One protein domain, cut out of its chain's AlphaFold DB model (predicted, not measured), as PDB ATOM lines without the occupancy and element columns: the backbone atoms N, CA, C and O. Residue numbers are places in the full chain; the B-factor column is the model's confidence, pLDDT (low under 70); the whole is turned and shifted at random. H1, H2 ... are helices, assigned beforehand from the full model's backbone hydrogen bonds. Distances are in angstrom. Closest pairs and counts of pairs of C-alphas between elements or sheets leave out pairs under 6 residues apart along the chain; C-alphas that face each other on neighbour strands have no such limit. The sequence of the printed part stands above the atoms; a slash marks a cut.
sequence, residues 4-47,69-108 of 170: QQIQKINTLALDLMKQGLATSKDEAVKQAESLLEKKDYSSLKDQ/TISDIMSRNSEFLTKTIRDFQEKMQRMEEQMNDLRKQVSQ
ATOM      1  N   GLN A   4     300.244 193.063 243.048       86.25
ATOM      2  CA  GLN A   4     299.286 193.020 241.938       86.25
ATOM      3  C   GLN A   4     297.907 193.578 242.315       86.25
ATOM      4  O   GLN A   4     297.248 194.211 241.491       86.25
ATOM      5  N   GLN A   5     297.467 193.358 243.554       87.00
ATOM      6  CA  GLN A   5     296.195 193.868 244.057       87.00
ATOM      7  C   GLN A   5     296.247 195.395 244.173       87.00
ATOM      8  O   GLN A   5     295.356 196.080 243.679       87.00
ATOM      9  N   ILE A   6     297.349 195.930 244.706       90.69
ATOM     10  CA  ILE A   6     297.595 197.376 244.795       90.69
ATOM     11  C   ILE A   6     297.641 198.012 243.398       90.69
ATOM     12  O   ILE A   6     297.051 199.068 243.182       90.69
ATOM     13  N   GLN A   7     298.295 197.372 242.424       92.88
ATOM     14  CA  GLN A   7     298.312 197.865 241.042       92.88
ATOM     15  C   GLN A   7     296.904 197.923 240.441       92.88
ATOM     16  O   GLN A   7     296.536 198.952 239.882       92.88
ATOM     17  N   LYS A   8     296.095 196.868 240.612       92.38
ATOM     18  CA  LYS A   8     294.696 196.847 240.153       92.38
ATOM     19  C   LYS A   8     293.856 197.935 240.815       92.38
ATOM     20  O   LYS A   8     293.097 198.603 240.120       92.38
ATOM     21  N   ILE A   9     294.013 198.135 242.124       94.00
ATOM     22  CA  ILE A   9     293.330 199.200 242.866       94.00
ATOM     23  C   ILE A   9     293.734 200.567 242.315       94.00
ATOM     24  O   ILE A   9     292.863 201.377 242.028       94.00
ATOM     25  N   ASN A  10     295.024 200.804 242.075       93.69
ATOM     26  CA  ASN A  10     295.502 202.069 241.520       93.69
ATOM     27  C   ASN A  10     294.977 202.319 240.100       93.69
ATOM     28  O   ASN A  10     294.567 203.435 239.790       93.69
ATOM     29  N   THR A  11     294.950 201.301 239.234       95.50
ATOM     30  CA  THR A  11     294.378 201.438 237.886       95.50
ATOM     31  C   THR A  11     292.879 201.723 237.947       95.50
ATOM     32  O   THR A  11     292.399 202.632 237.274       95.50
ATOM     33  N   LEU A  12     292.147 200.996 238.794       94.31
ATOM     34  CA  LEU A  12     290.705 201.157 238.947       94.31
ATOM     35  C   LEU A  12     290.349 202.511 239.577       94.31
ATOM     36  O   LEU A  12     289.431 203.174 239.112       94.31
ATOM     37  N   ALA A  13     291.108 202.963 240.574       95.75
ATOM     38  CA  ALA A  13     290.944 204.275 241.190       95.75
ATOM     39  C   ALA A  13     291.166 205.406 240.175       95.75
ATOM     40  O   ALA A  13     290.385 206.355 240.131       95.75
ATOM     41  N   LEU A  14     292.180 205.294 239.308       95.94
ATOM     42  CA  LEU A  14     292.396 206.263 238.230       95.94
ATOM     43  C   LEU A  14     291.219 206.305 237.250       95.94
ATOM     44  O   LEU A  14     290.831 207.390 236.819       95.94
ATOM     45  N   ASP A  15     290.632 205.159 236.915       95.00
ATOM     46  CA  ASP A  15     289.464 205.114 236.035       95.00
ATOM     47  C   ASP A  15     288.195 205.652 236.712       95.00
ATOM     48  O   ASP A  15     287.447 206.395 236.075       95.00
ATOM     49  N   LEU A  16     287.992 205.392 238.008       94.31
ATOM     50  CA  LEU A  16     286.897 205.985 238.789       94.31
ATOM     51  C   LEU A  16     287.000 207.515 238.847       94.31
ATOM     52  O   LEU A  16     285.990 208.209 238.716       94.31
ATOM     53  N   MET A  17     288.216 208.052 238.970       93.88
ATOM     54  CA  MET A  17     288.444 209.497 238.910       93.88
ATOM     55  C   MET A  17     288.176 210.072 237.517       93.88
ATOM     56  O   MET A  17     287.534 211.111 237.402       93.88
ATOM     57  N   LYS A  18     288.629 209.401 236.449       95.06
ATOM     58  CA  LYS A  18     288.361 209.842 235.066       95.06
ATOM     59  C   LYS A  18     286.870 209.862 234.739       95.06
ATOM     60  O   LYS A  18     286.427 210.717 233.982       95.06
ATOM     61  N   GLN A  19     286.113 208.922 235.294       93.88
ATOM     62  CA  GLN A  19     284.664 208.823 235.122       93.88
ATOM     63  C   GLN A  19     283.883 209.788 236.030       93.88
ATOM     64  O   GLN A  19     282.666 209.880 235.906       93.88
ATOM     65  N   GLY A  20     284.557 210.505 236.938       91.69
ATOM     66  CA  GLY A  20     283.914 211.422 237.882       91.69
ATOM     67  C   GLY A  20     283.092 210.723 238.972       91.69
ATOM     68  O   GLY A  20     282.274 211.370 239.617       91.69
ATOM     69  N   LEU A  21     283.298 209.417 239.185       90.94
ATOM     70  CA  LEU A  21     282.634 208.626 240.236       90.94
ATOM     71  C   LEU A  21     283.220 208.889 241.632       90.94
ATOM     72  O   LEU A  21     282.566 208.625 242.640       90.94
ATOM     73  N   ALA A  22     284.445 209.411 241.687       91.94
ATOM     74  CA  ALA A  22     285.124 209.787 242.917       91.94
ATOM     75  C   ALA A  22     285.709 211.197 242.793       91.94
ATOM     76  O   ALA A  22     286.295 211.555 241.770       91.94
ATOM     77  N   THR A  23     285.565 211.990 243.855       91.69
ATOM     78  CA  THR A  23     285.993 213.399 243.881       91.69
ATOM     79  C   THR A  23     287.458 213.560 244.282       91.69
ATOM     80  O   THR A  23     288.111 214.538 243.922       91.69
ATOM     81  N   SER A  24     287.997 212.578 245.005       95.56
ATOM     82  CA  SER A  24     289.362 212.581 245.524       95.56
ATOM     83  C   SER A  24     290.051 211.236 245.296       95.56
ATOM     84  O   SER A  24     289.400 210.201 245.146       95.56
ATOM     85  N   LYS A  25     291.391 211.245 245.285       91.38
ATOM     86  CA  LYS A  25     292.201 210.025 245.128       91.38
ATOM     87  C   LYS A  25     291.915 209.007 246.231       91.38
ATOM     88  O   LYS A  25     291.750 207.832 245.931       91.38
ATOM     89  N   ASP A  26     291.796 209.462 247.475       93.44
ATOM     90  CA  ASP A  26     291.537 208.578 248.615       93.44
ATOM     91  C   ASP A  26     290.144 207.940 248.548       93.44
ATOM     92  O   ASP A  26     289.970 206.771 248.888       93.44
ATOM     93  N   GLU A  27     289.141 208.684 248.073       94.12
ATOM     94  CA  GLU A  27     287.798 208.149 247.840       94.12
ATOM     95  C   GLU A  27     287.798 207.112 246.708       94.12
ATOM     96  O   GLU A  27     287.211 206.039 246.854       94.12
ATOM     97  N   ALA A  28     288.510 207.390 245.615       95.75
ATOM     98  CA  ALA A  28     288.630 206.480 244.480       95.75
ATOM     99  C   ALA A  28     289.319 205.162 244.862       95.75
ATOM    100  O   ALA A  28     288.887 204.095 244.429       95.75
ATOM    101  N   VAL A  29     290.357 205.224 245.704       94.69
ATOM    102  CA  VAL A  29     291.057 204.039 246.224       94.69
ATOM    103  C   VAL A  29     290.124 203.197 247.093       94.69
ATOM    104  O   VAL A  29     290.009 202.000 246.853       94.69
ATOM    105  N   LYS A  30     289.369 203.808 248.016       94.75
ATOM    106  CA  LYS A  30     288.397 203.083 248.858       94.75
ATOM    107  C   LYS A  30     287.284 202.418 248.045       94.75
ATOM    108  O   LYS A  30     286.879 201.293 248.335       94.75
ATOM    109  N   GLN A  31     286.776 203.104 247.022       91.88
ATOM    110  CA  GLN A  31     285.769 202.536 246.124       91.88
ATOM    111  C   GLN A  31     286.349 201.381 245.293       91.88
ATOM    112  O   GLN A  31     285.702 200.341 245.148       91.88
ATOM    113  N   ALA A  32     287.577 201.529 244.795       93.75
ATOM    114  CA  ALA A  32     288.280 200.484 244.062       93.75
ATOM    115  C   ALA A  32     288.568 199.248 244.933       93.75
ATOM    116  O   ALA A  32     288.365 198.124 244.473       93.75
ATOM    117  N   GLU A  33     288.965 199.445 246.193       92.06
ATOM    118  CA  GLU A  33     289.142 198.379 247.187       92.06
ATOM    119  C   GLU A  33     287.832 197.620 247.423       92.06
ATOM    120  O   GLU A  33     287.795 196.402 247.256       92.06
ATOM    121  N   SER A  34     286.730 198.333 247.686       89.88
ATOM    122  CA  SER A  34     285.413 197.714 247.897       89.88
ATOM    123  C   SER A  34     284.919 196.923 246.680       89.88
ATOM    124  O   SER A  34     284.261 195.892 246.828       89.88
ATOM    125  N   LEU A  35     285.214 197.387 245.462       88.38
ATOM    126  CA  LEU A  35     284.830 196.696 244.230       88.38
ATOM    127  C   LEU A  35     285.654 195.433 243.983       88.38
ATOM    128  O   LEU A  35     285.115 194.451 243.471       88.38
ATOM    129  N   LEU A  36     286.944 195.459 244.311       87.50
ATOM    130  CA  LEU A  36     287.823 194.307 244.142       87.50
ATOM    131  C   LEU A  36     287.536 193.241 245.202       87.50
ATOM    132  O   LEU A  36     287.378 192.073 244.863       87.50
ATOM    133  N   GLU A  37     287.332 193.660 246.450       85.38
ATOM    134  CA  GLU A  37     286.968 192.777 247.557       85.38
ATOM    135  C   GLU A  37     285.651 192.035 247.265       85.38
ATOM    136  O   GLU A  37     285.588 190.812 247.362       85.38
ATOM    137  N   LYS A  38     284.619 192.737 246.775       81.38
ATOM    138  CA  LYS A  38     283.353 192.105 246.353       81.38
ATOM    139  C   LYS A  38     283.529 191.069 245.235       81.38
ATOM    140  O   LYS A  38     282.784 190.092 245.208       81.38
ATOM    141  N   LYS A  39     284.478 191.270 244.314       76.00
ATOM    142  CA  LYS A  39     284.768 190.307 243.238       76.00
ATOM    143  C   LYS A  39     285.458 189.058 243.776       76.00
ATOM    144  O   LYS A  39     285.049 187.959 243.414       76.00
ATOM    145  N   ASP A  40     286.419 189.219 244.679       71.06
ATOM    146  CA  ASP A  40     287.145 188.095 245.279       71.06
ATOM    147  C   ASP A  40     286.216 187.235 246.166       71.06
ATOM    148  O   ASP A  40     286.262 186.004 246.104       71.06
ATOM    149  N   TYR A  41     285.278 187.853 246.899       61.03
ATOM    150  CA  TYR A  41     284.229 187.122 247.630       61.03
ATOM    151  C   TYR A  41     283.247 186.385 246.707       61.03
ATOM    152  O   TYR A  41     282.757 185.316 247.074       61.03
ATOM    153  N   SER A  42     282.972 186.906 245.506       60.72
ATOM    154  CA  SER A  42     282.146 186.201 244.516       60.72
ATOM    155  C   SER A  42     282.834 184.921 244.030       60.72
ATOM    156  O   SER A  42     282.184 183.892 243.915       60.72
ATOM    157  N   SER A  43     284.153 184.957 243.820       60.91
ATOM    158  CA  SER A  43     284.927 183.795 243.360       60.91
ATOM    159  C   SER A  43     285.114 182.712 244.430       60.91
ATOM    160  O   SER A  43     285.230 181.535 244.099       60.91
ATOM    161  N   LEU A  44     285.128 183.089 245.713       57.69
ATOM    162  CA  LEU A  44     285.155 182.146 246.840       57.69
ATOM    163  C   LEU A  44     283.795 181.481 247.081       57.69
ATOM    164  O   LEU A  44     283.747 180.307 247.443       57.69
ATOM    165  N   LYS A  45     282.696 182.204 246.843       57.31
ATOM    166  CA  LYS A  45     281.342 181.650 246.939       57.31
ATOM    167  C   LYS A  45     281.093 180.565 245.883       57.31
ATOM    168  O   LYS A  45     280.502 179.547 246.218       57.31
ATOM    169  N   ASP A  46     281.649 180.732 244.683       55.03
ATOM    170  CA  ASP A  46     281.563 179.740 243.599       55.03
ATOM    171  C   ASP A  46     282.373 178.452 243.873       55.03
ATOM    172  O   ASP A  46     282.078 177.402 243.308       55.03
ATOM    173  N   GLN A  47     283.394 178.486 244.742       55.16
ATOM    174  CA  GLN A  47     284.216 177.302 245.059       55.16
ATOM    175  C   GLN A  47     283.714 176.494 246.262       55.16
ATOM    176  O   GLN A  47     284.147 175.360 246.459       55.16
ATOM    177  N   THR A  69     253.919 196.575 245.391       84.25
ATOM    178  CA  THR A  69     255.181 196.754 246.127       84.25
ATOM    179  C   THR A  69     256.108 197.736 245.413       84.25
ATOM    180  O   THR A  69     256.759 198.548 246.062       84.25
ATOM    181  N   ILE A  70     256.144 197.711 244.075       84.94
ATOM    182  CA  ILE A  70     256.914 198.685 243.281       84.94
ATOM    183  C   ILE A  70     256.359 200.096 243.499       84.94
ATOM    184  O   ILE A  70     257.125 201.027 243.739       84.94
ATOM    185  N   SER A  71     255.031 200.245 243.470       88.12
ATOM    186  CA  SER A  71     254.373 201.525 243.736       88.12
ATOM    187  C   SER A  71     254.647 202.036 245.156       88.12
ATOM    188  O   SER A  71     254.883 203.228 245.325       88.12
ATOM    189  N   ASP A  72     254.657 201.159 246.166       93.00
ATOM    190  CA  ASP A  72     254.957 201.530 247.559       93.00
ATOM    191  C   ASP A  72     256.422 201.975 247.723       93.00
ATOM    192  O   ASP A  72     256.705 203.013 248.324       93.00
ATOM    193  N   ILE A  73     257.368 201.251 247.107       90.81
ATOM    194  CA  ILE A  73     258.788 201.639 247.080       90.81
ATOM    195  C   ILE A  73     258.965 202.990 246.377       90.81
ATOM    196  O   ILE A  73     259.689 203.850 246.878       90.81
ATOM    197  N   MET A  74     258.294 203.212 245.244       92.62
ATOM    198  CA  MET A  74     258.346 204.495 244.542       92.62
ATOM    199  C   MET A  74     257.744 205.633 245.368       92.62
ATOM    200  O   MET A  74     258.344 206.705 245.418       92.62
ATOM    201  N   SER A  75     256.620 205.407 246.054       93.62
ATOM    202  CA  SER A  75     256.011 206.407 246.940       93.62
ATOM    203  C   SER A  75     256.953 206.776 248.081       93.62
ATOM    204  O   SER A  75     257.241 207.954 248.274       93.62
ATOM    205  N   ARG A  76     257.535 205.783 248.772       94.38
ATOM    206  CA  ARG A  76     258.521 206.031 249.838       94.38
ATOM    207  C   ARG A  76     259.755 206.763 249.334       94.38
ATOM    208  O   ARG A  76     260.226 207.685 249.995       94.38
ATOM    209  N   ASN A  77     260.277 206.384 248.169       94.44
ATOM    210  CA  ASN A  77     261.424 207.064 247.574       94.44
ATOM    211  C   ASN A  77     261.079 208.510 247.204       94.44
ATOM    212  O   ASN A  77     261.875 209.409 247.463       94.44
ATOM    213  N   SER A  78     259.890 208.753 246.648       95.19
ATOM    214  CA  SER A  78     259.415 210.101 246.338       95.19
ATOM    215  C   SER A  78     259.269 210.940 247.604       95.19
ATOM    216  O   SER A  78     259.786 212.051 247.652       95.19
ATOM    217  N   GLU A  79     258.635 210.413 248.652       96.06
ATOM    218  CA  GLU A  79     258.501 211.093 249.946       96.06
ATOM    219  C   GLU A  79     259.860 211.402 250.574       96.06
ATOM    220  O   GLU A  79     260.082 212.511 251.065       96.06
ATOM    221  N   PHE A  80     260.796 210.452 250.517       96.81
ATOM    222  CA  PHE A  80     262.158 210.646 250.995       96.81
ATOM    223  C   PHE A  80     262.875 211.762 250.229       96.81
ATOM    224  O   PHE A  80     263.502 212.627 250.848       96.81
ATOM    225  N   LEU A  81     262.756 211.792 248.900       96.25
ATOM    226  CA  LEU A  81     263.329 212.851 248.071       96.25
ATOM    227  C   LEU A  81     262.675 214.203 248.355       96.25
ATOM    228  O   LEU A  81     263.385 215.180 248.566       96.25
ATOM    229  N   THR A  82     261.345 214.270 248.435       96.56
ATOM    230  CA  THR A  82     260.627 215.506 248.776       96.56
ATOM    231  C   THR A  82     261.039 216.025 250.150       96.56
ATOM    232  O   THR A  82     261.283 217.222 250.303       96.56
ATOM    233  N   LYS A  83     261.181 215.138 251.141       97.56
ATOM    234  CA  LYS A  83     261.668 215.502 252.474       97.56
ATOM    235  C   LYS A  83     263.106 216.009 252.425       97.56
ATOM    236  O   LYS A  83     263.390 217.064 252.973       97.56
ATOM    237  N   THR A  84     263.988 215.311 251.717       96.19
ATOM    238  CA  THR A  84     265.397 215.711 251.574       96.19
ATOM    239  C   THR A  84     265.525 217.075 250.897       96.19
ATOM    240  O   THR A  84     266.319 217.907 251.329       96.19
ATOM    241  N   ILE A  85     264.715 217.333 249.866       96.69
ATOM    242  CA  ILE A  85     264.662 218.628 249.183       96.69
ATOM    243  C   ILE A  85     264.173 219.718 250.138       96.69
ATOM    244  O   ILE A  85     264.776 220.788 250.180       96.69
ATOM    245  N   ARG A  86     263.127 219.455 250.932       97.19
ATOM    246  CA  ARG A  86     262.631 220.413 251.931       97.19
ATOM    247  C   ARG A  86     263.689 220.714 252.994       97.19
ATOM    248  O   ARG A  86     263.989 221.880 253.224       97.19
ATOM    249  N   ASP A  87     264.314 219.689 253.567       97.31
ATOM    250  CA  ASP A  87     265.376 219.843 254.569       97.31
ATOM    251  C   ASP A  87     266.573 220.628 254.000       97.31
ATOM    252  O   ASP A  87     267.208 221.425 254.696       97.31
ATOM    253  N   PHE A  88     266.894 220.424 252.719       97.31
ATOM    254  CA  PHE A  88     267.933 221.178 252.022       97.31
ATOM    255  C   PHE A  88     267.542 222.647 251.807       97.31
ATOM    256  O   PHE A  88     268.354 223.534 252.068       97.31
ATOM    257  N   GLN A  89     266.303 222.917 251.384       97.44
ATOM    258  CA  GLN A  89     265.778 224.277 251.229       97.44
ATOM    259  C   GLN A  89     265.774 225.038 252.559       97.44
ATOM    260  O   GLN A  89     266.220 226.182 252.599       97.44
ATOM    261  N   GLU A  90     265.356 224.401 253.655       97.56
ATOM    262  CA  GLU A  90     265.390 225.001 254.996       97.56
ATOM    263  C   GLU A  90     266.823 225.331 255.439       97.56
ATOM    264  O   GLU A  90     267.080 226.398 256.000       97.56
ATOM    265  N   LYS A  91     267.787 224.443 255.158       97.38
ATOM    266  CA  LYS A  91     269.207 224.707 255.439       97.38
ATOM    267  C   LYS A  91     269.767 225.847 254.591       97.38
ATOM    268  O   LYS A  91     270.512 226.660 255.132       97.38
ATOM    269  N   MET A  92     269.417 225.924 253.303       97.12
ATOM    270  CA  MET A  92     269.811 227.052 252.451       97.12
ATOM    271  C   MET A  92     269.233 228.364 252.967       97.12
ATOM    272  O   MET A  92     269.991 229.310 253.134       97.12
ATOM    273  N   GLN A  93     267.942 228.410 253.303       97.62
ATOM    274  CA  GLN A  93     267.315 229.621 253.842       97.62
ATOM    275  C   GLN A  93     267.995 230.089 255.129       97.62
ATOM    276  O   GLN A  93     268.364 231.255 255.237       97.62
ATOM    277  N   ARG A  94     268.270 229.181 256.075       97.50
ATOM    278  CA  ARG A  94     269.027 229.535 257.290       97.50
ATOM    279  C   ARG A  94     270.430 230.052 256.982       97.50
ATOM    280  O   ARG A  94     270.916 230.949 257.664       97.50
ATOM    281  N   MET A  95     271.100 229.483 255.984       97.31
ATOM    282  CA  MET A  95     272.424 229.940 255.568       97.31
ATOM    283  C   MET A  95     272.361 231.329 254.924       97.31
ATOM    284  O   MET A  95     273.189 232.180 255.235       97.31
ATOM    285  N   GLU A  96     271.362 231.588 254.081       96.75
ATOM    286  CA  GLU A  96     271.105 232.903 253.485       96.75
ATOM    287  C   GLU A  96     270.799 233.955 254.557       96.75
ATOM    288  O   GLU A  96     271.330 235.066 254.498       96.75
ATOM    289  N   GLU A  97     269.998 233.610 255.567       97.31
ATOM    290  CA  GLU A  97     269.741 234.459 256.735       97.31
ATOM    291  C   GLU A  97     271.045 234.792 257.473       97.31
ATOM    292  O   GLU A  97     271.353 235.966 257.675       97.31
ATOM    293  N   GLN A  98     271.865 233.782 257.781       96.56
ATOM    294  CA  GLN A  98     273.160 233.974 258.440       96.56
ATOM    295  C   GLN A  98     274.133 234.817 257.603       96.56
ATOM    296  O   GLN A  98     274.821 235.680 258.149       96.56
ATOM    297  N   MET A  99     274.188 234.616 256.281       94.62
ATOM    298  CA  MET A  99     275.011 235.435 255.385       94.62
ATOM    299  C   MET A  99     274.519 236.880 255.329       94.62
ATOM    300  O   MET A  99     275.333 237.803 255.322       94.62
ATOM    301  N   ASN A 100     273.204 237.097 255.306       96.44
ATOM    302  CA  ASN A 100     272.624 238.434 255.338       96.44
ATOM    303  C   ASN A 100     272.909 239.140 256.664       96.44
ATOM    304  O   ASN A 100     273.250 240.322 256.662       96.44
ATOM    305  N   ASP A 101     272.822 238.432 257.786       96.44
ATOM    306  CA  ASP A 101     273.143 238.989 259.096       96.44
ATOM    307  C   ASP A 101     274.634 239.292 259.236       96.44
ATOM    308  O   ASP A 101     274.993 240.377 259.695       96.44
ATOM    309  N   LEU A 102     275.509 238.419 258.733       94.38
ATOM    310  CA  LEU A 102     276.942 238.692 258.669       94.38
ATOM    311  C   LEU A 102     277.239 239.898 257.769       94.38
ATOM    312  O   LEU A 102     278.009 240.777 258.143       94.38
ATOM    313  N   ARG A 103     276.588 239.998 256.604       93.31
ATOM    314  CA  ARG A 103     276.721 241.148 255.697       93.31
ATOM    315  C   ARG A 103     276.276 242.446 256.368       93.31
ATOM    316  O   ARG A 103     276.948 243.464 256.204       93.31
ATOM    317  N   LYS A 104     275.183 242.423 257.138       93.19
ATOM    318  CA  LYS A 104     274.737 243.572 257.941       93.19
ATOM    319  C   LYS A 104     275.769 243.932 259.009       93.19
ATOM    320  O   LYS A 104     276.096 245.107 259.127       93.19
ATOM    321  N   GLN A 105     276.313 242.956 259.736       92.12
ATOM    322  CA  GLN A 105     277.353 243.194 260.744       92.12
ATOM    323  C   GLN A 105     278.617 243.801 260.124       92.12
ATOM    324  O   GLN A 105     279.100 244.824 260.598       92.12
ATOM    325  N   VAL A 106     279.108 243.247 259.011       89.94
ATOM    326  CA  VAL A 106     280.270 243.787 258.283       89.94
ATOM    327  C   VAL A 106     279.993 245.203 257.776       89.94
ATOM    328  O   VAL A 106     280.845 246.076 257.914       89.94
ATOM    329  N   SER A 107     278.795 245.464 257.247       88.38
ATOM    330  CA  SER A 107     278.398 246.806 256.806       88.38
ATOM    331  C   SER A 107     278.253 247.810 257.955       88.38
ATOM    332  O   SER A 107     278.358 249.007 257.715       88.38
ATOM    333  N   GLN A 108     277.981 247.356 259.180       86.50
ATOM    334  CA  GLN A 108     277.942 248.210 260.371       86.50
ATOM    335  C   GLN A 108     279.346 248.467 260.938       86.50
ATOM    336  O   GLN A 108     279.598 249.552 261.454       86.50
TER     337      GLN A 108
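Overview. This is residues 4 to 47 and 69 to 108 of the 170 residues of an uncharacterized protein of Nanoarchaeota archaeon (UniProt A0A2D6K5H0). Two helices, H1 and H2, pack on each other at a steep angle through a short link, and one long, unbent helix, H3, lies away from this pair. The later part of H2, from residue 38 on, sticks out beyond the pair. The printed part has 84 residues with three named helices, in the order H1, H2, H3, and no named strand; the class is all helix. The whole is extended, with a radius of gyration of the C-alphas of 22.1 A, and flat, spanning 69 by 42 by 18 A.

Arrangement. H1, residues 4 to 18, touches H2, residues 25 to 45, with 20 pairs of C-alphas within 8 A. Their closest C-alphas, those of Ala 13 and Ala 28, are 4.6 A apart. They run opposite ways at a steep tilt of 54 degrees. H3, residues 69 to 108, is apart from H1 and from H2. Residues 38 to 47, of which 38 to 45 belong to H2, stand free, and so do residues 69 to 108 of H3. In H1, H2 and H3 every O i to N i+4 pair is within hydrogen-bond range.

Along the chain. H1 begins at C-alpha 4, (299.286, 193.020, 241.938), and measures 21.2 A from first to last C-alpha. H2 begins at C-alpha 25, (292.201, 210.025, 245.128), and measures 30.4 A. H3, with 40 residues the longest helix, measures 58.0 A and ends at C-alpha 108, (277.942, 248.210, 260.371).

Size, cuts and confidence. The two C-alphas farthest apart, those of Gln 47 and Gln 108, are 72.8 A apart. Residues 48 to 68 are not printed, and C-alphas 47 and 69 are 35.0 A apart across this cut, which lies in the link from H2 to H3. The link from H1 to H2 is short. The mean pLDDT of the printed part is 90.0, and residues 41 to 47 are under 70.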